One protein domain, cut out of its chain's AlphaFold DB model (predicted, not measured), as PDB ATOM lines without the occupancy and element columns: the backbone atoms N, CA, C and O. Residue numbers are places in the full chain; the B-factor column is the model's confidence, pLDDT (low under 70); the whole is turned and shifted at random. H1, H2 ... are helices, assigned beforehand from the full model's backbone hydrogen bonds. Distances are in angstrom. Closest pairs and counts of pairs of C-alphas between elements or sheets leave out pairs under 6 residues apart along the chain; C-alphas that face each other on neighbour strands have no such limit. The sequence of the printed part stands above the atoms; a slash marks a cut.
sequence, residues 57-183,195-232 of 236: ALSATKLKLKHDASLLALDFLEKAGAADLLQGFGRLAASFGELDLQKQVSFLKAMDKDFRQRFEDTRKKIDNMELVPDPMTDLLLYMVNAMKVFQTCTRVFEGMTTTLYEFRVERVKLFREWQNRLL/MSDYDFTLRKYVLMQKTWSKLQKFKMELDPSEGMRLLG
ATOM      1  N   ALA A  57      12.479 -66.581 -50.113       77.12
ATOM      2  CA  ALA A  57      12.662 -65.497 -49.145       77.12
ATOM      3  C   ALA A  57      11.797 -64.269 -49.486       77.12
ATOM      4  O   ALA A  57      11.189 -63.645 -48.609       77.12
ATOM      5  N   LEU A  58      11.698 -63.942 -50.776       74.31
ATOM      6  CA  LEU A  58      10.865 -62.856 -51.265       74.31
ATOM      7  C   LEU A  58       9.375 -63.149 -51.063       74.31
ATOM      8  O   LEU A  58       8.651 -62.268 -50.606       74.31
ATOM      9  N   SER A  59       8.904 -64.359 -51.371       75.38
ATOM     10  CA  SER A  59       7.496 -64.728 -51.181       75.38
ATOM     11  C   SER A  59       7.096 -64.697 -49.702       75.38
ATOM     12  O   SER A  59       6.047 -64.142 -49.373       75.38
ATOM     13  N   ALA A  60       7.967 -65.160 -48.799       80.50
ATOM     14  CA  ALA A  60       7.770 -65.039 -47.354       80.50
ATOM     15  C   ALA A  60       7.704 -63.570 -46.892       80.50
ATOM     16  O   ALA A  60       6.845 -63.201 -46.089       80.50
ATOM     17  N   THR A  61       8.570 -62.711 -47.438       78.25
ATOM     18  CA  THR A  61       8.577 -61.272 -47.125       78.25
ATOM     19  C   THR A  61       7.310 -60.578 -47.626       78.25
ATOM     20  O   THR A  61       6.700 -59.809 -46.884       78.25
ATOM     21  N   LYS A  62       6.868 -60.881 -48.854       77.00
ATOM     22  CA  LYS A  62       5.612 -60.367 -49.422       77.00
ATOM     23  C   LYS A  62       4.406 -60.796 -48.589       77.00
ATOM     24  O   LYS A  62       3.539 -59.971 -48.314       77.00
ATOM     25  N   LEU A  63       4.366 -62.059 -48.157       78.06
ATOM     26  CA  LEU A  63       3.285 -62.581 -47.323       78.06
ATOM     27  C   LEU A  63       3.214 -61.848 -45.978       78.06
ATOM     28  O   LEU A  63       2.138 -61.403 -45.584       78.06
ATOM     29  N   LYS A  64       4.362 -61.651 -45.319       81.75
ATOM     30  CA  LYS A  64       4.448 -60.892 -44.067       81.75
ATOM     31  C   LYS A  64       4.028 -59.431 -44.247       81.75
ATOM     32  O   LYS A  64       3.273 -58.906 -43.438       81.75
ATOM     33  N   LEU A  65       4.469 -58.784 -45.324       79.56
ATOM     34  CA  LEU A  65       4.087 -57.401 -45.604       79.56
ATOM     35  C   LEU A  65       2.583 -57.275 -45.877       79.56
ATOM     36  O   LEU A  65       1.956 -56.330 -45.406       79.56
ATOM     37  N   LYS A  66       1.994 -58.245 -46.588       76.00
ATOM     38  CA  LYS A  66       0.546 -58.309 -46.814       76.00
ATOM     39  C   LYS A  66      -0.212 -58.475 -45.495       76.00
ATOM     40  O   LYS A  66      -1.157 -57.735 -45.263       76.00
ATOM     41  N   HIS A  67       0.233 -59.385 -44.630       85.12
ATOM     42  CA  HIS A  67      -0.319 -59.572 -43.288       85.12
ATOM     43  C   HIS A  67      -0.321 -58.263 -42.481       85.12
ATOM     44  O   HIS A  67      -1.376 -57.804 -42.039       85.12
ATOM     45  N   ASP A  68       0.845 -57.625 -42.350       79.06
ATOM     46  CA  ASP A  68       1.009 -56.417 -41.536       79.06
ATOM     47  C   ASP A  68       0.200 -55.238 -42.107       79.06
ATOM     48  O   ASP A  68      -0.427 -54.481 -41.361       79.06
ATOM     49  N   ALA A  69       0.149 -55.110 -43.439       78.69
ATOM     50  CA  ALA A  69      -0.672 -54.109 -44.115       78.69
ATOM     51  C   ALA A  69      -2.176 -54.348 -43.898       78.69
ATOM     52  O   ALA A  69      -2.908 -53.391 -43.639       78.69
ATOM     53  N   SER A  70      -2.638 -55.601 -43.967       78.50
ATOM     54  CA  SER A  70      -4.037 -55.964 -43.715       78.50
ATOM     55  C   SER A  70      -4.447 -55.688 -42.268       78.50
ATOM     56  O   SER A  70      -5.521 -55.128 -42.055       78.50
ATOM     57  N   LEU A  71      -3.595 -55.994 -41.280       84.75
ATOM     58  CA  LEU A  71      -3.860 -55.652 -39.875       84.75
ATOM     59  C   LEU A  71      -3.971 -54.142 -39.666       84.75
ATOM     60  O   LEU A  71      -4.907 -53.671 -39.021       84.75
ATOM     61  N   LEU A  72      -3.048 -53.373 -40.246       83.56
ATOM     62  CA  LEU A  72      -3.063 -51.919 -40.122       83.56
ATOM     63  C   LEU A  72      -4.298 -51.301 -40.795       83.56
ATOM     64  O   LEU A  72      -4.904 -50.378 -40.247       83.56
ATOM     65  N   ALA A  73      -4.702 -51.826 -41.956       79.81
ATOM     66  CA  ALA A  73      -5.931 -51.418 -42.629       79.81
ATOM     67  C   ALA A  73      -7.179 -51.755 -41.797       79.81
ATOM     68  O   ALA A  73      -8.075 -50.918 -41.681       79.81
ATOM     69  N   LEU A  74      -7.232 -52.945 -41.190       85.88
ATOM     70  CA  LEU A  74      -8.344 -53.358 -40.335       85.88
ATOM     71  C   LEU A  74      -8.463 -52.466 -39.094       85.88
ATOM     72  O   LEU A  74      -9.546 -51.958 -38.814       85.88
ATOM     73  N   ASP A  75      -7.351 -52.208 -38.404       85.44
ATOM     74  CA  ASP A  75      -7.306 -51.312 -37.243       85.44
ATOM     75  C   ASP A  75      -7.758 -49.890 -37.602       85.44
ATOM     76  O   ASP A  75      -8.464 -49.234 -36.829       85.44
ATOM     77  N   PHE A  76      -7.354 -49.397 -38.777       82.50
ATOM     78  CA  PHE A  76      -7.796 -48.100 -39.275       82.50
ATOM     79  C   PHE A  76      -9.307 -48.086 -39.531       82.50
ATOM     80  O   PHE A  76      -9.995 -47.177 -39.068       82.50
ATOM     81  N   LEU A  77      -9.838 -49.101 -40.220       82.44
ATOM     82  CA  LEU A  77     -11.271 -49.224 -40.494       82.44
ATOM     83  C   LEU A  77     -12.098 -49.320 -39.214       82.44
ATOM     84  O   LEU A  77     -13.145 -48.680 -39.117       82.44
ATOM     85  N   GLU A  78     -11.625 -50.079 -38.232       81.12
ATOM     86  CA  GLU A  78     -12.310 -50.269 -36.956       81.12
ATOM     87  C   GLU A  78     -12.371 -48.955 -36.161       81.12
ATOM     88  O   GLU A  78     -13.413 -48.586 -35.616       81.12
ATOM     89  N   LYS A  79     -11.272 -48.192 -36.147       77.44
ATOM     90  CA  LYS A  79     -11.199 -46.917 -35.418       77.44
ATOM     91  C   LYS A  79     -11.899 -45.762 -36.130       77.44
ATOM     92  O   LYS A  79     -12.476 -44.919 -35.451       77.44
ATOM     93  N   ALA A  80     -11.817 -45.692 -37.458       70.56
ATOM     94  CA  ALA A  80     -12.282 -44.537 -38.227       70.56
ATOM     95  C   ALA A  80     -13.649 -44.748 -38.894       70.56
ATOM     96  O   ALA A  80     -14.471 -43.843 -38.885       70.56
ATOM     97  N   GLY A  81     -13.903 -45.916 -39.492       64.44
ATOM     98  CA  GLY A  81     -15.125 -46.161 -40.270       64.44
ATOM     99  C   GLY A  81     -16.233 -46.841 -39.468       64.44
ATOM    100  O   GLY A  81     -17.397 -46.453 -39.538       64.44
ATOM    101  N   ALA A  82     -15.873 -47.857 -38.684       71.19
ATOM    102  CA  ALA A  82     -16.827 -48.653 -37.922       71.19
ATOM    103  C   ALA A  82     -17.451 -47.865 -36.765       71.19
ATOM    104  O   ALA A  82     -18.661 -47.929 -36.566       71.19
ATOM    105  N   ALA A  83     -16.648 -47.109 -36.012       73.44
ATOM    106  CA  ALA A  83     -17.119 -46.392 -34.828       73.44
ATOM    107  C   ALA A  83     -18.276 -45.423 -35.142       73.44
ATOM    108  O   ALA A  83     -19.316 -45.463 -34.477       73.44
ATOM    109  N   ASP A  84     -18.128 -44.618 -36.196       73.19
ATOM    110  CA  ASP A  84     -19.138 -43.644 -36.614       73.19
ATOM    111  C   ASP A  84     -20.410 -44.324 -37.125       73.19
ATOM    112  O   ASP A  84     -21.523 -43.909 -36.782       73.19
ATOM    113  N   LEU A  85     -20.261 -45.403 -37.901       76.19
ATOM    114  CA  LEU A  85     -21.390 -46.154 -38.442       76.19
ATOM    115  C   LEU A  85     -22.183 -46.861 -37.329       76.19
ATOM    116  O   LEU A  85     -23.410 -46.760 -37.293       76.19
ATOM    117  N   LEU A  86     -21.499 -47.499 -36.373       78.12
ATOM    118  CA  LEU A  86     -22.122 -48.166 -35.222       78.12
ATOM    119  C   LEU A  86     -22.830 -47.151 -34.309       78.12
ATOM    120  O   LEU A  86     -23.962 -47.375 -33.870       78.12
ATOM    121  N   GLN A  87     -22.219 -45.984 -34.077       81.81
ATOM    122  CA  GLN A  87     -22.879 -44.894 -33.356       81.81
ATOM    123  C   GLN A  87     -24.101 -44.368 -34.131       81.81
ATOM    124  O   GLN A  87     -25.132 -44.046 -33.533       81.81
ATOM    125  N   GLY A  88     -24.003 -44.289 -35.460       79.44
ATOM    126  CA  GLY A  88     -25.106 -43.978 -36.366       79.44
ATOM    127  C   GLY A  88     -26.278 -44.943 -36.199       79.44
ATOM    128  O   GLY A  88     -27.400 -44.496 -35.953       79.44
ATOM    129  N   PHE A  89     -26.021 -46.254 -36.238       80.75
ATOM    130  CA  PHE A  89     -27.038 -47.285 -36.013       80.75
ATOM    131  C   PHE A  89     -27.705 -47.153 -34.648       80.75
ATOM    132  O   PHE A  89     -28.932 -47.194 -34.569       80.75
ATOM    133  N   GLY A  90     -26.926 -46.932 -33.586       79.50
ATOM    134  CA  GLY A  90     -27.461 -46.747 -32.237       79.50
ATOM    135  C   GLY A  90     -28.404 -45.545 -32.134       79.50
ATOM    136  O   GLY A  90     -29.507 -45.665 -31.596       79.50
ATOM    137  N   ARG A  91     -28.009 -44.400 -32.706       82.88
ATOM    138  CA  ARG A  91     -28.850 -43.190 -32.750       82.88
ATOM    139  C   ARG A  91     -30.127 -43.419 -33.552       82.88
ATOM    140  O   ARG A  91     -31.211 -43.096 -33.076       82.88
ATOM    141  N   LEU A  92     -30.011 -44.021 -34.732       83.12
ATOM    142  CA  LEU A  92     -31.159 -44.277 -35.596       83.12
ATOM    143  C   LEU A  92     -32.127 -45.303 -34.984       83.12
ATOM    144  O   LEU A  92     -33.341 -45.152 -35.097       83.12
ATOM    145  N   ALA A  93     -31.611 -46.300 -34.263       83.19
ATOM    146  CA  ALA A  93     -32.421 -47.250 -33.511       83.19
ATOM    147  C   ALA A  93     -33.184 -46.574 -32.362       83.19
ATOM    148  O   ALA A  93     -34.359 -46.873 -32.159       83.19
ATOM    149  N   ALA A  94     -32.563 -45.639 -31.636       77.31
ATOM    150  CA  ALA A  94     -33.264 -44.852 -30.620       77.31
ATOM    151  C   ALA A  94     -34.398 -44.024 -31.248       77.31
ATOM    152  O   ALA A  94     -35.544 -44.113 -30.808       77.31
ATOM    153  N   SER A  95     -34.098 -43.326 -32.344       80.38
ATOM    154  CA  SER A  95     -35.057 -42.546 -33.130       80.38
ATOM    155  C   SER A  95     -36.245 -43.377 -33.641       80.38
ATOM    156  O   SER A  95     -37.397 -42.956 -33.554       80.38
ATOM    157  N   PHE A  96     -36.001 -44.590 -34.143       81.06
ATOM    158  CA  PHE A  96     -37.071 -45.514 -34.532       81.06
ATOM    159  C   PHE A  96     -37.860 -46.054 -33.337       81.06
ATOM    160  O   PHE A  96     -39.064 -46.283 -33.464       81.06
ATOM    161  N   GLY A  97     -37.223 -46.212 -32.175       76.38
ATOM    162  CA  GLY A  97     -37.893 -46.566 -30.926       76.38
ATOM    163  C   GLY A  97     -38.915 -45.515 -30.485       76.38
ATOM    164  O   GLY A  97     -40.016 -45.879 -30.080       76.38
ATOM    165  N   GLU A  98     -38.606 -44.225 -30.642       78.00
ATOM    166  CA  GLU A  98     -39.542 -43.124 -30.347       78.00
ATOM    167  C   GLU A  98     -40.788 -43.134 -31.251       78.00
ATOM    168  O   GLU A  98     -41.853 -42.661 -30.853       78.00
ATOM    169  N   LEU A  99     -40.668 -43.699 -32.456       76.25
ATOM    170  CA  LEU A  99     -41.764 -43.861 -33.417       76.25
ATOM    171  C   LEU A  99     -42.453 -45.238 -33.342       76.25
ATOM    172  O   LEU A  99     -43.280 -45.543 -34.201       76.25
ATOM    173  N   ASP A 100     -42.114 -46.064 -32.347       79.81
ATOM    174  CA  ASP A 100     -42.599 -47.441 -32.165       79.81
ATOM    175  C   ASP A 100     -42.354 -48.372 -33.376       79.81
ATOM    176  O   ASP A 100     -43.121 -49.282 -33.700       79.81
ATOM    177  N   LEU A 101     -41.237 -48.163 -34.074       81.75
ATOM    178  CA  LEU A 101     -40.817 -48.965 -35.225       81.75
ATOM    179  C   LEU A 101     -39.919 -50.133 -34.788       81.75
ATOM    180  O   LEU A 101     -38.784 -50.280 -35.245       81.75
ATOM    181  N   GLN A 102     -40.426 -50.994 -33.897       84.12
ATOM    182  CA  GLN A 102     -39.633 -52.065 -33.263       84.12
ATOM    183  C   GLN A 102     -38.956 -53.018 -34.258       84.12
ATOM    184  O   GLN A 102     -37.861 -53.511 -33.998       84.12
ATOM    185  N   LYS A 103     -39.568 -53.266 -35.425       85.06
ATOM    186  CA  LYS A 103     -38.956 -54.105 -36.471       85.06
ATOM    187  C   LYS A 103     -37.663 -53.487 -37.012       85.06
ATOM    188  O   LYS A 103     -36.674 -54.195 -37.168       85.06
ATOM    189  N   GLN A 104     -37.661 -52.178 -37.249       83.56
ATOM    190  CA  GLN A 104     -36.498 -51.428 -37.720       83.56
ATOM    191  C   GLN A 104     -35.425 -51.325 -36.631       83.56
ATOM    192  O   GLN A 104     -34.241 -51.455 -36.928       83.56
ATOM    193  N   VAL A 105     -35.828 -51.176 -35.365       83.38
ATOM    194  CA  VAL A 105     -34.900 -51.224 -34.220       83.38
ATOM    195  C   VAL A 105     -34.175 -52.570 -34.159       83.38
ATOM    196  O   VAL A 105     -32.950 -52.606 -34.057       83.38
ATOM    197  N   SER A 106     -34.915 -53.677 -34.241       86.62
ATOM    198  CA  SER A 106     -34.334 -55.025 -34.231       86.62
ATOM    199  C   SER A 106     -33.411 -55.263 -35.423       86.62
ATOM    200  O   SER A 106     -32.344 -55.845 -35.253       86.62
ATOM    201  N   PHE A 107     -33.782 -54.766 -36.604       87.06
ATOM    202  CA  PHE A 107     -32.947 -54.837 -37.801       87.06
ATOM    203  C   PHE A 107     -31.611 -54.100 -37.625       87.06
ATOM    204  O   PHE A 107     -30.559 -54.693 -37.846       87.06
ATOM    205  N   LEU A 108     -31.625 -52.852 -37.140       86.19
ATOM    206  CA  LEU A 108     -30.392 -52.092 -36.898       86.19
ATOM    207  C   LEU A 108     -29.494 -52.746 -35.838       86.19
ATOM    208  O   LEU A 108     -28.274 -52.725 -35.968       86.19
ATOM    209  N   LYS A 109     -30.082 -53.370 -34.809       86.38
ATOM    210  CA  LYS A 109     -29.322 -54.145 -33.813       86.38
ATOM    211  C   LYS A 109     -28.698 -55.407 -34.407       86.38
ATOM    212  O   LYS A 109     -27.578 -55.752 -34.042       86.38
ATOM    213  N   ALA A 110     -29.407 -56.097 -35.302       87.44
ATOM    214  CA  ALA A 110     -28.867 -57.254 -36.009       87.44
ATOM    215  C   ALA A 110     -27.695 -56.846 -36.914       87.44
ATOM    216  O   ALA A 110     -26.662 -57.509 -36.890       87.44
ATOM    217  N   MET A 111     -27.820 -55.718 -37.621       85.88
ATOM    218  CA  MET A 111     -26.725 -55.142 -38.404       85.88
ATOM    219  C   MET A 111     -25.512 -54.787 -37.540       85.88
ATOM    220  O   MET A 111     -24.406 -55.161 -37.900       85.88
ATOM    221  N   ASP A 112     -25.692 -54.107 -36.398       86.69
ATOM    222  CA  ASP A 112     -24.579 -53.776 -35.485       86.69
ATOM    223  C   ASP A 112     -23.836 -55.039 -35.026       86.69
ATOM    224  O   ASP A 112     -22.605 -55.085 -35.062       86.69
ATOM    225  N   LYS A 113     -24.578 -56.095 -34.667       88.56
ATOM    226  CA  LYS A 113     -23.997 -57.374 -34.245       88.56
ATOM    227  C   LYS A 113     -23.212 -58.053 -35.373       88.56
ATOM    228  O   LYS A 113     -22.071 -58.449 -35.151       88.56
ATOM    229  N   ASP A 114     -23.812 -58.193 -36.552       88.62
ATOM    230  CA  ASP A 114     -23.169 -58.848 -37.699       88.62
ATOM    231  C   ASP A 114     -21.940 -58.063 -38.182       88.62
ATOM    232  O   ASP A 114     -20.888 -58.639 -38.452       88.62
ATOM    233  N   PHE A 115     -22.031 -56.732 -38.184       88.38
ATOM    234  CA  PHE A 115     -20.918 -55.853 -38.519       88.38
ATOM    235  C   PHE A 115     -19.715 -56.099 -37.597       88.38
ATOM    236  O   PHE A 115     -18.603 -56.290 -38.084       88.38
ATOM    237  N   ARG A 116     -19.924 -56.166 -36.274       88.88
ATOM    238  CA  ARG A 116     -18.852 -56.487 -35.310       88.88
ATOM    239  C   ARG A 116     -18.273 -57.882 -35.537       88.88
ATOM    240  O   ARG A 116     -17.055 -58.033 -35.533       88.88
ATOM    241  N   GLN A 117     -19.130 -58.874 -35.786       90.81
ATOM    242  CA  GLN A 117     -18.695 -60.250 -36.026       90.81
ATOM    243  C   GLN A 117     -17.757 -60.341 -37.236       90.81
ATOM    244  O   GLN A 117     -16.719 -60.994 -37.168       90.81
ATOM    245  N   ARG A 118     -18.066 -59.624 -38.318       89.88
ATOM    246  CA  ARG A 118     -17.227 -59.610 -39.526       89.88
ATOM    247  C   ARG A 118     -15.850 -59.002 -39.286       89.88
ATOM    248  O   ARG A 118     -14.879 -59.507 -39.837       89.88
ATOM    249  N   PHE A 119     -15.742 -57.967 -38.452       90.94
ATOM    250  CA  PHE A 119     -14.436 -57.432 -38.049       90.94
ATOM    251  C   PHE A 119     -13.612 -58.476 -37.287       90.94
ATOM    252  O   PHE A 119     -12.433 -58.664 -37.588       90.94
ATOM    253  N   GLU A 120     -14.229 -59.190 -36.344       91.75
ATOM    254  CA  GLU A 120     -13.559 -60.260 -35.597       91.75
ATOM    255  C   GLU A 120     -13.128 -61.419 -36.504       91.75
ATOM    256  O   GLU A 120     -12.011 -61.922 -36.382       91.75
ATOM    257  N   ASP A 121     -13.988 -61.834 -37.433       92.00
ATOM    258  CA  ASP A 121     -13.706 -62.940 -38.347       92.00
ATOM    259  C   ASP A 121     -12.610 -62.573 -39.355       92.00
ATOM    260  O   ASP A 121     -11.710 -63.377 -39.608       92.00
ATOM    261  N   THR A 122     -12.623 -61.345 -39.884       90.56
ATOM    262  CA  THR A 122     -11.540 -60.827 -40.731       90.56
ATOM    263  C   THR A 122     -10.226 -60.745 -39.955       90.56
ATOM    264  O   THR A 122      -9.200 -61.168 -40.487       90.56
ATOM    265  N   ARG A 123     -10.243 -60.288 -38.693       93.19
ATOM    266  CA  ARG A 123      -9.042 -60.267 -37.841       93.19
ATOM    267  C   ARG A 123      -8.455 -61.667 -37.678       93.19
ATOM    268  O   ARG A 123      -7.280 -61.857 -37.964       93.19
ATOM    269  N   LYS A 124      -9.285 -62.657 -37.330       93.81
ATOM    270  CA  LYS A 124      -8.857 -64.062 -37.184       93.81
ATOM    271  C   LYS A 124      -8.236 -64.620 -38.462       93.81
ATOM    272  O   LYS A 124      -7.207 -65.283 -38.385       93.81
ATOM    273  N   LYS A 125      -8.833 -64.354 -39.631       90.44
ATOM    274  CA  LYS A 125      -8.271 -64.790 -40.923       90.44
ATOM    275  C   LYS A 125      -6.893 -64.179 -41.168       90.44
ATOM    276  O   LYS A 125      -5.981 -64.890 -41.581       90.44
ATOM    277  N   ILE A 126      -6.732 -62.883 -40.892       88.00
ATOM    278  CA  ILE A 126      -5.441 -62.205 -41.045       88.00
ATOM    279  C   ILE A 126      -4.418 -62.794 -40.067       88.00
ATOM    280  O   ILE A 126      -3.364 -63.224 -40.522       88.00
ATOM    281  N   ASP A 127      -4.754 -62.916 -38.779       90.38
ATOM    282  CA  ASP A 127      -3.870 -63.485 -37.749       90.38
ATOM    283  C   ASP A 127      -3.439 -64.931 -38.079       90.38
ATOM    284  O   ASP A 127      -2.296 -65.323 -37.832       90.38
ATOM    285  N   ASN A 128      -4.327 -65.720 -38.695       91.62
ATOM    286  CA  ASN A 128      -4.053 -67.086 -39.157       91.62
ATOM    287  C   ASN A 128      -3.308 -67.156 -40.506       91.62
ATOM    288  O   ASN A 128      -3.093 -68.252 -41.024       91.62
ATOM    289  N   MET A 129      -2.904 -66.017 -41.088       85.50
ATOM    290  CA  MET A 129      -2.264 -65.912 -42.410       85.50
ATOM    291  C   MET A 129      -3.138 -66.413 -43.582       85.50
ATOM    292  O   MET A 129      -2.634 -66.697 -44.672       85.50
ATOM    293  N   GLU A 130      -4.461 -66.466 -43.406       86.88
ATOM    294  CA  GLU A 130      -5.445 -66.834 -44.435       86.88
ATOM    295  C   GLU A 130      -5.735 -65.635 -45.360       86.88
ATOM    296  O   GLU A 130      -6.813 -65.042 -45.354       86.88
ATOM    297  N   LEU A 131      -4.734 -65.241 -46.155       75.31
ATOM    298  CA  LEU A 131      -4.774 -64.027 -46.989       75.31
ATOM    299  C   LEU A 131      -5.245 -64.268 -48.436       75.31
ATOM    300  O   LEU A 131      -5.138 -63.364 -49.278       75.31
ATOM    301  N   VAL A 132      -5.688 -65.487 -48.753       71.38
ATOM    302  CA  VAL A 132      -6.191 -65.886 -50.075       71.38
ATOM    303  C   VAL A 132      -7.461 -66.734 -49.895       71.38
ATOM    304  O   VAL A 132      -7.355 -67.850 -49.389       71.38
ATOM    305  N   PRO A 133      -8.646 -66.262 -50.332       74.56
ATOM    306  CA  PRO A 133      -8.922 -64.933 -50.896       74.56
ATOM    307  C   PRO A 133      -8.685 -63.808 -49.873       74.56
ATOM    308  O   PRO A 133      -8.587 -64.064 -48.680       74.56
ATOM    309  N   ASP A 134      -8.546 -62.563 -50.341       76.44
ATOM    310  CA  ASP A 134      -8.240 -61.426 -49.463       76.44
ATOM    311  C   ASP A 134      -9.384 -61.179 -48.452       76.44
ATOM    312  O   ASP A 134     -10.475 -60.767 -48.870       76.44
ATOM    313  N   PRO A 135      -9.151 -61.378 -47.137       78.12
ATOM    314  CA  PRO A 135     -10.191 -61.300 -46.111       78.12
ATOM    315  C   PRO A 135     -10.749 -59.883 -45.908       78.12
ATOM    316  O   PRO A 135     -11.816 -59.729 -45.307       78.12
ATOM    317  N   MET A 136     -10.072 -58.847 -46.415       80.69
ATOM    318  CA  MET A 136     -10.562 -57.466 -46.380       80.69
ATOM    319  C   MET A 136     -11.645 -57.205 -47.430       80.69
ATOM    320  O   MET A 136     -12.470 -56.313 -47.242       80.69
ATOM    321  N   THR A 137     -11.672 -57.973 -48.523       78.62
ATOM    322  CA  THR A 137     -12.606 -57.739 -49.638       78.62
ATOM    323  C   THR A 137     -14.056 -57.903 -49.191       78.62
ATOM    324  O   THR A 137     -14.882 -57.021 -49.426       78.62
ATOM    325  N   ASP A 138     -14.346 -58.999 -48.490       77.06
ATOM    326  CA  ASP A 138     -15.690 -59.298 -47.992       77.06
ATOM    327  C   ASP A 138     -16.149 -58.259 -46.963       77.06
ATOM    328  O   ASP A 138     -17.301 -57.817 -46.983       77.06
ATOM    329  N   LEU A 139     -15.233 -57.827 -46.088       84.44
ATOM    330  CA  LEU A 139     -15.506 -56.810 -45.079       84.44
ATOM    331  C   LEU A 139     -15.837 -55.461 -45.723       84.44
ATOM    332  O   LEU A 139     -16.852 -54.851 -45.389       84.44
ATOM    333  N   LEU A 140     -15.022 -55.011 -46.678       82.00
ATOM    334  CA  LEU A 140     -15.232 -53.743 -47.379       82.00
ATOM    335  C   LEU A 140     -16.545 -53.739 -48.166       82.00
ATOM    336  O   LEU A 140     -17.293 -52.762 -48.110       82.00
ATOM    337  N   LEU A 141     -16.858 -54.838 -48.859       80.44
ATOM    338  CA  LEU A 141     -18.119 -54.967 -49.586       80.44
ATOM    339  C   LEU A 141     -19.320 -54.873 -48.636       80.44
ATOM    340  O   LEU A 141     -20.291 -54.165 -48.923       80.44
ATOM    341  N   TYR A 142     -19.235 -55.544 -47.487       84.31
ATOM    342  CA  TYR A 142     -20.261 -55.460 -46.460       84.31
ATOM    343  C   TYR A 142     -20.410 -54.036 -45.911       84.31
ATOM    344  O   TYR A 142     -21.529 -53.530 -45.844       84.31
ATOM    345  N   MET A 143     -19.303 -53.356 -45.586       83.50
ATOM    346  CA  MET A 143     -19.319 -51.973 -45.093       83.50
ATOM    347  C   MET A 143     -20.020 -51.023 -46.071       83.50
ATOM    348  O   MET A 143     -20.890 -50.253 -45.662       83.50
ATOM    349  N   VAL A 144     -19.710 -51.122 -47.368       81.56
ATOM    350  CA  VAL A 144     -20.353 -50.310 -48.415       81.56
ATOM    351  C   VAL A 144     -21.864 -50.552 -48.456       81.56
ATOM    352  O   VAL A 144     -22.648 -49.604 -48.559       81.56
ATOM    353  N   ASN A 145     -22.306 -51.805 -48.348       81.88
ATOM    354  CA  ASN A 145     -23.733 -52.125 -48.345       81.88
ATOM    355  C   ASN A 145     -24.422 -51.661 -47.051       81.88
ATOM    356  O   ASN A 145     -25.509 -51.084 -47.114       81.88
ATOM    357  N   ALA A 146     -23.773 -51.828 -45.896       84.19
ATOM    358  CA  ALA A 146     -24.265 -51.355 -44.604       84.19
ATOM    359  C   ALA A 146     -24.462 -49.834 -44.597       84.19
ATOM    360  O   ALA A 146     -25.485 -49.345 -44.116       84.19
ATOM    361  N   MET A 147     -23.547 -49.088 -45.216       82.62
ATOM    362  CA  MET A 147     -23.688 -47.645 -45.395       82.62
ATOM    363  C   MET A 147     -24.863 -47.260 -46.297       82.62
ATOM    364  O   MET A 147     -25.607 -46.342 -45.957       82.62
ATOM    365  N   LYS A 148     -25.080 -47.954 -47.421       83.19
ATOM    366  CA  LYS A 148     -26.232 -47.682 -48.306       83.19
ATOM    367  C   LYS A 148     -27.560 -47.884 -47.578       83.19
ATOM    368  O   LYS A 148     -28.479 -47.067 -47.703       83.19
ATOM    369  N   VAL A 149     -27.646 -48.957 -46.793       84.62
ATOM    370  CA  VAL A 149     -28.807 -49.232 -45.942       84.62
ATOM    371  C   VAL A 149     -28.963 -48.123 -44.900       84.62
ATOM    372  O   VAL A 149     -30.044 -47.549 -44.786       84.62
ATOM    373  N   PHE A 150     -27.883 -47.741 -44.214       84.88
ATOM    374  CA  PHE A 150     -27.894 -46.662 -43.223       84.88
ATOM    375  C   PHE A 150     -28.387 -45.322 -43.789       84.88
ATOM    376  O   PHE A 150     -29.253 -44.673 -43.195       84.88
ATOM    377  N   GLN A 151     -27.875 -44.922 -44.956       84.12
ATOM    378  CA  GLN A 151     -28.275 -43.701 -45.658       84.12
ATOM    379  C   GLN A 151     -29.756 -43.741 -46.040       84.12
ATOM    380  O   GLN A 151     -30.481 -42.770 -45.823       84.12
ATOM    381  N   THR A 152     -30.227 -44.881 -46.552       85.31
ATOM    382  CA  THR A 152     -31.649 -45.072 -46.869       85.31
ATOM    383  C   THR A 152     -32.508 -44.917 -45.618       85.31
ATOM    384  O   THR A 152     -33.456 -44.132 -45.621       85.31
ATOM    385  N   CYS A 153     -32.151 -45.593 -44.524       83.88
ATOM    386  CA  CYS A 153     -32.909 -45.516 -43.280       83.88
ATOM    387  C   CYS A 153     -32.931 -44.093 -42.698       83.88
ATOM    388  O   CYS A 153     -33.987 -43.634 -42.262       83.88
ATOM    389  N   THR A 154     -31.801 -43.383 -42.742       85.12
ATOM    390  CA  THR A 154     -31.689 -41.986 -42.290       85.12
ATOM    391  C   THR A 154     -32.587 -41.065 -43.114       85.12
ATOM    392  O   THR A 154     -33.443 -40.380 -42.555       85.12
ATOM    393  N   ARG A 155     -32.488 -41.129 -44.449       88.75
ATOM    394  CA  ARG A 155     -33.321 -40.337 -45.367       88.75
ATOM    395  C   ARG A 155     -34.813 -40.569 -45.131       88.75
ATOM    396  O   ARG A 155     -35.606 -39.628 -45.128       88.75
ATOM    397  N   VAL A 156     -35.217 -41.827 -44.947       86.50
ATOM    398  CA  VAL A 156     -36.627 -42.151 -44.702       86.50
ATOM    399  C   VAL A 156     -37.083 -41.623 -43.341       86.50
ATOM    400  O   VAL A 156     -38.169 -41.049 -43.249       86.50
ATOM    401  N   PHE A 157     -36.259 -41.745 -42.298       85.31
ATOM    402  CA  PHE A 157     -36.564 -41.189 -40.979       85.31
ATOM    403  C   PHE A 157     -36.749 -39.660 -41.019       85.31
ATOM    404  O   PHE A 157     -37.729 -39.135 -40.483       85.31
ATOM    405  N   GLU A 158     -35.867 -38.937 -41.709       86.00
ATOM    406  CA  GLU A 158     -35.990 -37.488 -41.934       86.00
ATOM    407  C   GLU A 158     -37.282 -37.131 -42.692       86.00
ATOM    408  O   GLU A 158     -38.001 -36.191 -42.333       86.00
ATOM    409  N   GLY A 159     -37.645 -37.928 -43.701       86.50
ATOM    410  CA  GLY A 159     -38.911 -37.778 -44.422       86.50
ATOM    411  C   GLY A 159     -40.142 -37.987 -43.531       86.50
ATOM    412  O   GLY A 159     -41.115 -37.221 -43.608       86.50
ATOM    413  N   MET A 160     -40.100 -38.990 -42.648       85.12
ATOM    414  CA  MET A 160     -41.166 -39.275 -41.681       85.12
ATOM    415  C   MET A 160     -41.323 -38.143 -40.664       85.12
ATOM    416  O   MET A 160     -42.437 -37.655 -40.461       85.12
ATOM    417  N   THR A 161     -40.223 -37.693 -40.057       83.75
ATOM    418  CA  THR A 161     -40.233 -36.604 -39.065       83.75
ATOM    419  C   THR A 161     -40.727 -35.293 -39.671       83.75
ATOM    420  O   THR A 161     -41.616 -34.656 -39.099       83.75
ATOM    421  N   THR A 162     -40.269 -34.949 -40.878       87.56
ATOM    422  CA  THR A 162     -40.765 -33.788 -41.637       87.56
ATOM    423  C   THR A 162     -42.270 -33.889 -41.890       87.56
ATOM    424  O   THR A 162     -43.019 -32.950 -41.629       87.56
ATOM    425  N   THR A 163     -42.752 -35.057 -42.321       88.38
ATOM    426  CA  THR A 163     -44.182 -35.284 -42.595       88.38
ATOM    427  C   THR A 163     -45.047 -35.171 -41.335       88.38
ATOM    428  O   THR A 163     -46.149 -34.613 -41.380       88.38
ATOM    429  N   LEU A 164     -44.568 -35.676 -40.195       85.38
ATOM    430  CA  LEU A 164     -45.255 -35.544 -38.907       85.38
ATOM    431  C   LEU A 164     -45.266 -34.091 -38.415       85.38
ATOM    432  O   LEU A 164     -46.273 -33.634 -37.863       85.38
ATOM    433  N   TYR A 165     -44.183 -33.352 -38.653       86.69
ATOM    434  CA  TYR A 165     -44.103 -31.928 -38.349       86.69
ATOM    435  C   TYR A 165     -45.093 -31.109 -39.192       86.69
ATOM    436  O   TYR A 165     -45.895 -30.362 -38.625       86.69
ATOM    437  N   GLU A 166     -45.118 -31.313 -40.516       88.25
ATOM    438  CA  GLU A 166     -46.100 -30.701 -41.428       88.25
ATOM    439  C   GLU A 166     -47.534 -30.956 -40.946       88.25
ATOM    440  O   GLU A 166     -48.331 -30.027 -40.811       88.25
ATOM    441  N   PHE A 167     -47.851 -32.215 -40.615       88.44
ATOM    442  CA  PHE A 167     -49.162 -32.592 -40.093       88.44
ATOM    443  C   PHE A 167     -49.516 -31.828 -38.814       88.44
ATOM    444  O   PHE A 167     -50.636 -31.328 -38.677       88.44
ATOM    445  N   ARG A 168     -48.572 -31.706 -37.871       86.56
ATOM    446  CA  ARG A 168     -48.786 -30.984 -36.610       86.56
ATOM    447  C   ARG A 168     -49.069 -29.504 -36.858       86.56
ATOM    448  O   ARG A 168     -50.007 -28.974 -36.260       86.56
ATOM    449  N   VAL A 169     -48.291 -28.858 -37.727       89.44
ATOM    450  CA  VAL A 169     -48.461 -27.442 -38.083       89.44
ATOM    451  C   VAL A 169     -49.832 -27.208 -38.718       89.44
ATOM    452  O   VAL A 169     -50.587 -26.356 -38.245       89.44
ATOM    453  N   GLU A 170     -50.196 -27.999 -39.727       89.06
ATOM    454  CA  GLU A 170     -51.486 -27.872 -40.417       89.06
ATOM    455  C   GLU A 170     -52.670 -28.166 -39.489       89.06
ATOM    456  O   GLU A 170     -53.673 -27.451 -39.499       89.06
ATOM    457  N   ARG A 171     -52.540 -29.149 -38.589       86.81
ATOM    458  CA  ARG A 171     -53.564 -29.438 -37.576       86.81
ATOM    459  C   ARG A 171     -53.794 -28.254 -36.634       86.81
ATOM    460  O   ARG A 171     -54.938 -27.977 -36.282       86.81
ATOM    461  N   VAL A 172     -52.730 -27.560 -36.216       86.88
ATOM    462  CA  VAL A 172     -52.835 -26.361 -35.365       86.88
ATOM    463  C   VAL A 172     -53.472 -25.199 -36.127       86.88
ATOM    464  O   VAL A 172     -54.318 -24.512 -35.556       86.88
ATOM    465  N   LYS A 173     -53.116 -24.993 -37.403       87.38
ATOM    466  CA  LYS A 173     -53.747 -23.972 -38.257       87.38
ATOM    467  C   LYS A 173     -55.251 -24.207 -38.379       87.38
ATOM    468  O   LYS A 173     -56.022 -23.322 -38.025       87.38
ATOM    469  N   LEU A 174     -55.654 -25.423 -38.760       83.94
ATOM    470  CA  LEU A 174     -57.061 -25.813 -38.855       83.94
ATOM    471  C   LEU A 174     -57.795 -25.579 -37.527       83.94
ATOM    472  O   LEU A 174     -58.878 -24.999 -37.506       83.94
ATOM    473  N   PHE A 175     -57.200 -25.981 -36.403       80.69
ATOM    474  CA  PHE A 175     -57.808 -25.768 -35.089       80.69
ATOM    475  C   PHE A 175     -57.989 -24.280 -34.752       80.69
ATOM    476  O   PHE A 175     -59.059 -23.897 -34.282       80.69
ATOM    477  N   ARG A 176     -56.992 -23.429 -35.033       82.94
ATOM    478  CA  ARG A 176     -57.105 -21.971 -34.840       82.94
ATOM    479  C   ARG A 176     -58.180 -21.353 -35.733       82.94
ATOM    480  O   ARG A 176     -58.941 -20.514 -35.264       82.94
ATOM    481  N   GLU A 177     -58.273 -21.776 -36.994       82.69
ATOM    482  CA  GLU A 177     -59.338 -21.338 -37.907       82.69
ATOM    483  C   GLU A 177     -60.724 -21.678 -37.353       82.69
ATOM    484  O   GLU A 177     -61.613 -20.827 -37.345       82.69
ATOM    485  N   TRP A 178     -60.899 -22.900 -36.846       78.94
ATOM    486  CA  TRP A 178     -62.145 -23.323 -36.215       78.94
ATOM    487  C   TRP A 178     -62.457 -22.521 -34.943       78.94
ATOM    488  O   TRP A 178     -63.575 -22.030 -34.793       78.94
ATOM    489  N   GLN A 179     -61.471 -22.302 -34.066       75.31
ATOM    490  CA  GLN A 179     -61.644 -21.479 -32.861       75.31
ATOM    491  C   GLN A 179     -62.061 -20.042 -33.193       75.31
ATOM    492  O   GLN A 179     -63.000 -19.525 -32.593       75.31
ATOM    493  N   ASN A 180     -61.411 -19.411 -34.172       77.19
ATOM    494  CA  ASN A 180     -61.750 -18.052 -34.595       77.19
ATOM    495  C   ASN A 180     -63.182 -17.956 -35.139       77.19
ATOM    496  O   ASN A 180     -63.836 -16.937 -34.947       77.19
ATOM    497  N   ARG A 181     -63.692 -19.018 -35.781       69.81
ATOM    498  CA  ARG A 181     -65.082 -19.081 -36.262       69.81
ATOM    499  C   ARG A 181     -66.094 -19.180 -35.121       69.81
ATOM    500  O   ARG A 181     -67.137 -18.545 -35.202       69.81
ATOM    501  N   LEU A 182     -65.788 -19.928 -34.058       65.56
ATOM    502  CA  LEU A 182     -66.660 -20.039 -32.880       65.56
ATOM    503  C   LEU A 182     -66.763 -18.746 -32.063       65.56
ATOM    504  O   LEU A 182     -67.745 -18.547 -31.356       65.56
ATOM    505  N   LEU A 183     -65.747 -17.884 -32.137       63.34
ATOM    506  CA  LEU A 183     -65.703 -16.610 -31.417       63.34
ATOM    507  C   LEU A 183     -66.440 -15.471 -32.148       63.34
ATOM    508  O   LEU A 183     -66.529 -14.366 -31.611       63.34
ATOM    509  N   MET A 195     -72.568 -25.830 -43.046       66.06
ATOM    510  CA  MET A 195     -71.729 -26.214 -44.193       66.06
ATOM    511  C   MET A 195     -70.224 -25.991 -43.921       66.06
ATOM    512  O   MET A 195     -69.377 -26.714 -44.443       66.06
ATOM    513  N   SER A 196     -69.888 -25.045 -43.036       66.81
ATOM    514  CA  SER A 196     -68.527 -24.802 -42.550       66.81
ATOM    515  C   SER A 196     -67.983 -25.881 -41.601       66.81
ATOM    516  O   SER A 196     -66.767 -26.081 -41.581       66.81
ATOM    517  N   ASP A 197     -68.834 -26.589 -40.852       65.69
ATOM    518  CA  ASP A 197     -68.434 -27.724 -40.003       65.69
ATOM    519  C   ASP A 197     -68.115 -28.969 -40.846       65.69
ATOM    520  O   ASP A 197     -67.161 -29.707 -40.561       65.69
ATOM    521  N   TYR A 198     -68.866 -29.168 -41.934       70.25
ATOM    522  CA  TYR A 198     -68.583 -30.204 -42.930       70.25
ATOM    523  C   TYR A 198     -67.259 -29.945 -43.663       70.25
ATOM    524  O   TYR A 198     -66.440 -30.860 -43.760       70.25
ATOM    525  N   ASP A 199     -67.002 -28.709 -44.111       79.69
ATOM    526  CA  ASP A 199     -65.728 -28.328 -44.752       79.69
ATOM    527  C   ASP A 199     -64.529 -28.541 -43.809       79.69
ATOM    528  O   ASP A 199     -63.520 -29.135 -44.195       79.69
ATOM    529  N   PHE A 200     -64.653 -28.159 -42.534       79.38
ATOM    530  CA  PHE A 200     -63.607 -28.399 -41.536       79.38
ATOM    531  C   PHE A 200     -63.316 -29.895 -41.331       79.38
ATOM    532  O   PHE A 200     -62.156 -30.321 -41.341       79.38
ATOM    533  N   THR A 201     -64.365 -30.708 -41.179       79.38
ATOM    534  CA  THR A 201     -64.235 -32.160 -40.983       79.38
ATOM    535  C   THR A 201     -63.611 -32.832 -42.204       79.38
ATOM    536  O   THR A 201     -62.706 -33.659 -42.059       79.38
ATOM    537  N   LEU A 202     -64.026 -32.430 -43.410       86.44
ATOM    538  CA  LEU A 202     -63.471 -32.929 -44.664       86.44
ATOM    539  C   LEU A 202     -61.987 -32.567 -44.805       86.44
ATOM    540  O   LEU A 202     -61.172 -33.440 -45.100       86.44
ATOM    541  N   ARG A 203     -61.602 -31.317 -44.525       86.06
ATOM    542  CA  ARG A 203     -60.197 -30.875 -44.559       86.06
ATOM    543  C   ARG A 203     -59.325 -31.638 -43.565       86.06
ATOM    544  O   ARG A 203     -58.219 -32.050 -43.916       86.06
ATOM    545  N   LYS A 204     -59.827 -31.892 -42.353       84.81
ATOM    546  CA  LYS A 204     -59.134 -32.719 -41.353       84.81
ATOM    547  C   LYS A 204     -58.950 -34.158 -41.845       84.81
ATOM    548  O   LYS A 204     -57.862 -34.713 -41.698       84.81
ATOM    549  N   TYR A 205     -59.985 -34.743 -42.449       85.69
ATOM    550  CA  TYR A 205     -59.916 -36.084 -43.030       85.69
ATOM    551  C   TYR A 205     -58.899 -36.163 -44.177       85.69
ATOM    552  O   TYR A 205     -58.045 -37.048 -44.180       85.69
ATOM    553  N   VAL A 206     -58.927 -35.203 -45.107       90.50
ATOM    554  CA  VAL A 206     -57.973 -35.119 -46.226       90.50
ATOM    555  C   VAL A 206     -56.536 -34.983 -45.722       90.50
ATOM    556  O   VAL A 206     -55.647 -35.678 -46.216       90.50
ATOM    557  N   LEU A 207     -56.304 -34.138 -44.710       88.88
ATOM    558  CA  LEU A 207     -54.993 -33.992 -44.078       88.88
ATOM    559  C   LEU A 207     -54.511 -35.328 -43.488       88.88
ATOM    560  O   LEU A 207     -53.393 -35.749 -43.778       88.88
ATOM    561  N   MET A 208     -55.363 -36.027 -42.727       87.31
ATOM    562  CA  MET A 208     -55.032 -37.346 -42.171       87.31
ATOM    563  C   MET A 208     -54.705 -38.373 -43.260       87.31
ATOM    564  O   MET A 208     -53.692 -39.058 -43.155       87.31
ATOM    565  N   GLN A 209     -55.517 -38.457 -44.316       89.81
ATOM    566  CA  GLN A 209     -55.304 -39.400 -45.419       89.81
ATOM    567  C   GLN A 209     -53.994 -39.133 -46.166       89.81
ATOM    568  O   GLN A 209     -53.223 -40.058 -46.425       89.81
ATOM    569  N   LYS A 210     -53.694 -37.864 -46.469       90.44
ATOM    570  CA  LYS A 210     -52.451 -37.476 -47.150       90.44
ATOM    571  C   LYS A 210     -51.221 -37.820 -46.308       90.44
ATOM    572  O   LYS A 210     -50.263 -38.389 -46.832       90.44
ATOM    573  N   THR A 211     -51.253 -37.504 -45.014       86.56
ATOM    574  CA  THR A 211     -50.173 -37.839 -44.076       86.56
ATOM    575  C   THR A 211     -50.011 -39.350 -43.946       86.56
ATOM    576  O   THR A 211     -48.899 -39.852 -44.082       86.56
ATOM    577  N   TRP A 212     -51.107 -40.091 -43.765       85.69
ATOM    578  CA  TRP A 212     -51.080 -41.551 -43.679       85.69
ATOM    579  C   TRP A 212     -50.482 -42.191 -44.935       85.69
ATOM    580  O   TRP A 212     -49.596 -43.033 -44.831       85.69
ATOM    581  N   SER A 213     -50.898 -41.745 -46.124       88.31
ATOM    582  CA  SER A 213     -50.367 -42.244 -47.396       88.31
ATOM    583  C   SER A 213     -48.854 -42.029 -47.524       88.31
ATOM    584  O   SER A 213     -48.139 -42.954 -47.909       88.31
ATOM    585  N   LYS A 214     -48.342 -40.846 -47.145       89.44
ATOM    586  CA  LYS A 214     -46.892 -40.580 -47.110       89.44
ATOM    587  C   LYS A 214     -46.171 -41.522 -46.134       89.44
ATOM    588  O   LYS A 214     -45.174 -42.131 -46.508       89.44
ATOM    589  N   LEU A 215     -46.695 -41.692 -44.918       84.00
ATOM    590  CA  LEU A 215     -46.095 -42.570 -43.903       84.00
ATOM    591  C   LEU A 215     -46.083 -44.046 -44.326       84.00
ATOM    592  O   LEU A 215     -45.115 -44.750 -44.051       84.00
ATOM    593  N   GLN A 216     -47.115 -44.514 -45.033       83.06
ATOM    594  CA  GLN A 216     -47.137 -45.875 -45.578       83.06
ATOM    595  C   GLN A 216     -46.054 -46.092 -46.642       83.06
ATOM    596  O   GLN A 216     -45.419 -47.142 -46.641       83.06
ATOM    597  N   LYS A 217     -45.786 -45.098 -47.502       87.69
ATOM    598  CA  LYS A 217     -44.679 -45.181 -48.473       87.69
ATOM    599  C   LYS A 217     -43.329 -45.322 -47.771       87.69
ATOM    600  O   LYS A 217     -42.582 -46.240 -48.083       87.69
ATOM    601  N   PHE A 218     -43.075 -44.498 -46.757       85.38
ATOM    602  CA  PHE A 218     -41.854 -44.598 -45.953       85.38
ATOM    603  C   PHE A 218     -41.709 -45.954 -45.262       85.38
ATOM    604  O   PHE A 218     -40.626 -46.527 -45.240       85.38
ATOM    605  N   LYS A 219     -42.807 -46.514 -44.747       76.94
ATOM    606  CA  LYS A 219     -42.791 -47.848 -44.141       76.94
ATOM    607  C   LYS A 219     -42.387 -48.943 -45.136       76.94
ATOM    608  O   LYS A 219     -41.683 -49.862 -44.735       76.94
ATOM    609  N   MET A 220     -42.820 -48.843 -46.395       80.88
ATOM    610  CA  MET A 220     -42.413 -49.772 -47.458       80.88
ATOM    611  C   MET A 220     -40.933 -49.608 -47.825       80.88
ATOM    612  O   MET A 220     -40.255 -50.598 -48.064       80.88
ATOM    613  N   GLU A 221     -40.413 -48.378 -47.832       82.69
ATOM    614  CA  GLU A 221     -38.982 -48.115 -48.066       82.69
ATOM    615  C   GLU A 221     -38.084 -48.602 -46.914       82.69
ATOM    616  O   GLU A 221     -36.909 -48.883 -47.126       82.69
ATOM    617  N   LEU A 222     -38.634 -48.723 -45.702       78.06
ATOM    618  CA  LEU A 222     -37.967 -49.265 -44.513       78.06
ATOM    619  C   LEU A 222     -38.178 -50.774 -44.331       78.06
ATOM    620  O   LEU A 222     -38.058 -51.258 -43.200       78.06
ATOM    621  N   ASP A 223     -38.539 -51.516 -45.381       81.50
ATOM    622  CA  ASP A 223     -38.702 -52.967 -45.286       81.50
ATOM    623  C   ASP A 223     -37.362 -53.635 -44.916       81.50
ATOM    624  O   ASP A 223     -36.419 -53.621 -45.716       81.50
ATOM    625  N   PRO A 224     -37.252 -54.246 -43.718       78.81
ATOM    626  CA  PRO A 224     -36.017 -54.888 -43.290       78.81
ATOM    627  C   PRO A 224     -35.588 -56.042 -44.198       78.81
ATOM    628  O   PRO A 224     -34.403 -56.346 -44.258       78.81
ATOM    629  N   SER A 225     -36.519 -56.688 -44.909       81.19
ATOM    630  CA  SER A 225     -36.198 -57.830 -45.771       81.19
ATOM    631  C   SER A 225     -35.286 -57.448 -46.938       81.19
ATOM    632  O   SER A 225     -34.340 -58.175 -47.242       81.19
ATOM    633  N   GLU A 226     -35.498 -56.274 -47.532       77.00
ATOM    634  CA  GLU A 226     -34.651 -55.761 -48.608       77.00
ATOM    635  C   GLU A 226     -33.272 -55.345 -48.079       77.00
ATOM    636  O   GLU A 226     -32.252 -55.635 -48.703       77.00
ATOM    637  N   GLY A 227     -33.220 -54.751 -46.882       76.19
ATOM    638  CA  GLY A 227     -31.959 -54.469 -46.193       76.19
ATOM    639  C   GLY A 227     -31.156 -55.741 -45.907       76.19
ATOM    640  O   GLY A 227     -29.969 -55.805 -46.217       76.19
ATOM    641  N   MET A 228     -31.813 -56.788 -45.403       77.81
ATOM    642  CA  MET A 228     -31.192 -58.098 -45.175       77.81
ATOM    643  C   MET A 228     -30.693 -58.722 -46.484       77.81
ATOM    644  O   MET A 228     -29.594 -59.271 -46.520       77.81
ATOM    645  N   ARG A 229     -31.450 -58.595 -47.582       80.88
ATOM    646  CA  ARG A 229     -31.039 -59.077 -48.909       80.88
ATOM    647  C   ARG A 229     -29.773 -58.381 -49.406       80.88
ATOM    648  O   ARG A 229     -28.860 -59.054 -49.875       80.88
ATOM    649  N   LEU A 230     -29.697 -57.054 -49.287       73.81
ATOM    650  CA  LEU A 230     -28.530 -56.266 -49.710       73.81
ATOM    651  C   LEU A 230     -27.270 -56.587 -48.899       73.81
ATOM    652  O   LEU A 230     -26.159 -56.468 -49.412       73.81
ATOM    653  N   LEU A 231     -27.445 -57.002 -47.647       77.56
ATOM    654  CA  LEU A 231     -26.351 -57.361 -46.746       77.56
ATOM    655  C   LEU A 231     -25.971 -58.843 -46.815       77.56
ATOM    656  O   LEU A 231     -25.050 -59.262 -46.120       77.56
ATOM    657  N   GLY A 232     -26.665 -59.638 -47.637       69.75
ATOM    658  CA  GLY A 232     -26.472 -61.087 -47.677       69.75
ATOM    659  C   GLY A 232     -26.880 -61.788 -46.376       69.75
ATOM    660  O   GLY A 232     -26.419 -62.889 -46.115       69.75
TER     661      GLY A 232
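AT A GLANCE: This is residues 57 to 183 and 195 to 232 of the 236 residues of an uncharacterized protein of Hyaloscypha bicolor E (UniProt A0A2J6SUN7). The model is a long rod of nearly aligned helices: the first part of the very long helix H3 joins H1 and H2 in a three-helix, up-and-down bundle, and H3 then runs on beyond it as an arm, with H4 folded back along it. Short H5 lies beside the bundle after H4, and at the other end of the rod residues 57 to 62 of H1 stick out. The printed part has 165 residues with five named helices, in the order H1, H2, H3, H4, H5, and no named strand; the class is all helix. It is extended, with a radius of gyration of the C-alphas of 24.4 A and spans of 93 by 25 by 21 A.

IN THESE COORDINATES: H3, the longest helix, holds residues 135 to 182 and measures 71.2 A, from C-alpha 135 at (-10.191, -61.300, -46.111) to C-alpha 182 at (-66.660, -20.039, -32.880). H1 holds residues 57 to 98 and measures 59.8 A, beginning with C-alpha 57 at (12.662, -65.497, -49.145); it has a kink of 32 degrees near residue 82. H2 is residues 102 to 127, 37.8 A. H4 is residues 195 to 221, 39.6 A. H5 is residues 224 to 230, 10.0 A, ending with C-alpha 230 at (-28.530, -56.266, -49.710).

HOW THE PARTS SIT: H3 is the hub, touching four helices. With residues 135 to 146 alone it touches H2, opposite ways at a shallow tilt of 19 degrees, the closest C-alphas being those of Thr 122 and Pro 135, 5.6 A apart; H2 and H3 form a helical hairpin. With residues 136 to 157 alone it touches H1, the same way at a shallow tilt of 15 degrees; the closest C-alphas, of Leu 92 and Thr 154, are 7.1 A apart. H1 and H2 form another helical hairpin and touch at a shallow tilt of 13 degrees, with the C-alphas of Ala 93 and Val 105 closest, 4.7 A apart. With residues 156 to 178 alone H3 touches H4, opposite ways at a shallow tilt of 5 degrees, closest at the C-alphas of Val 156 and Phe 218, 5.9 A apart. H5 only just touches H3, with 3 pairs of C-alphas within 8 A, closest at Val 149 and Gly 227, 6.1 A. H5 also only just touches H2, with 3 such pairs, closest at Phe 107 and Pro 224, 6.3 A. H4 is apart from H1, H2 and H5. Every O i to N i+4 pair is within hydrogen-bond range in H2, H4 and H5; in H1 it is 35 of 38 and in H3 43 of 44.

THE WHOLE: The C-alphas of Ala 57 and Leu 183, the two farthest apart, are 94.0 A from each other. Residues 184 to 194 are not printed, and C-alphas 183 and 195 across this cut are 17.1 A apart. Of the links printed whole, H1 to H2 and H4 to H5 are tight and H2 to H3 is short. The mean pLDDT of the printed part is 82.2; residue 81, residues 181 to 183, residues 195 to 197 and residue 232 are under 70.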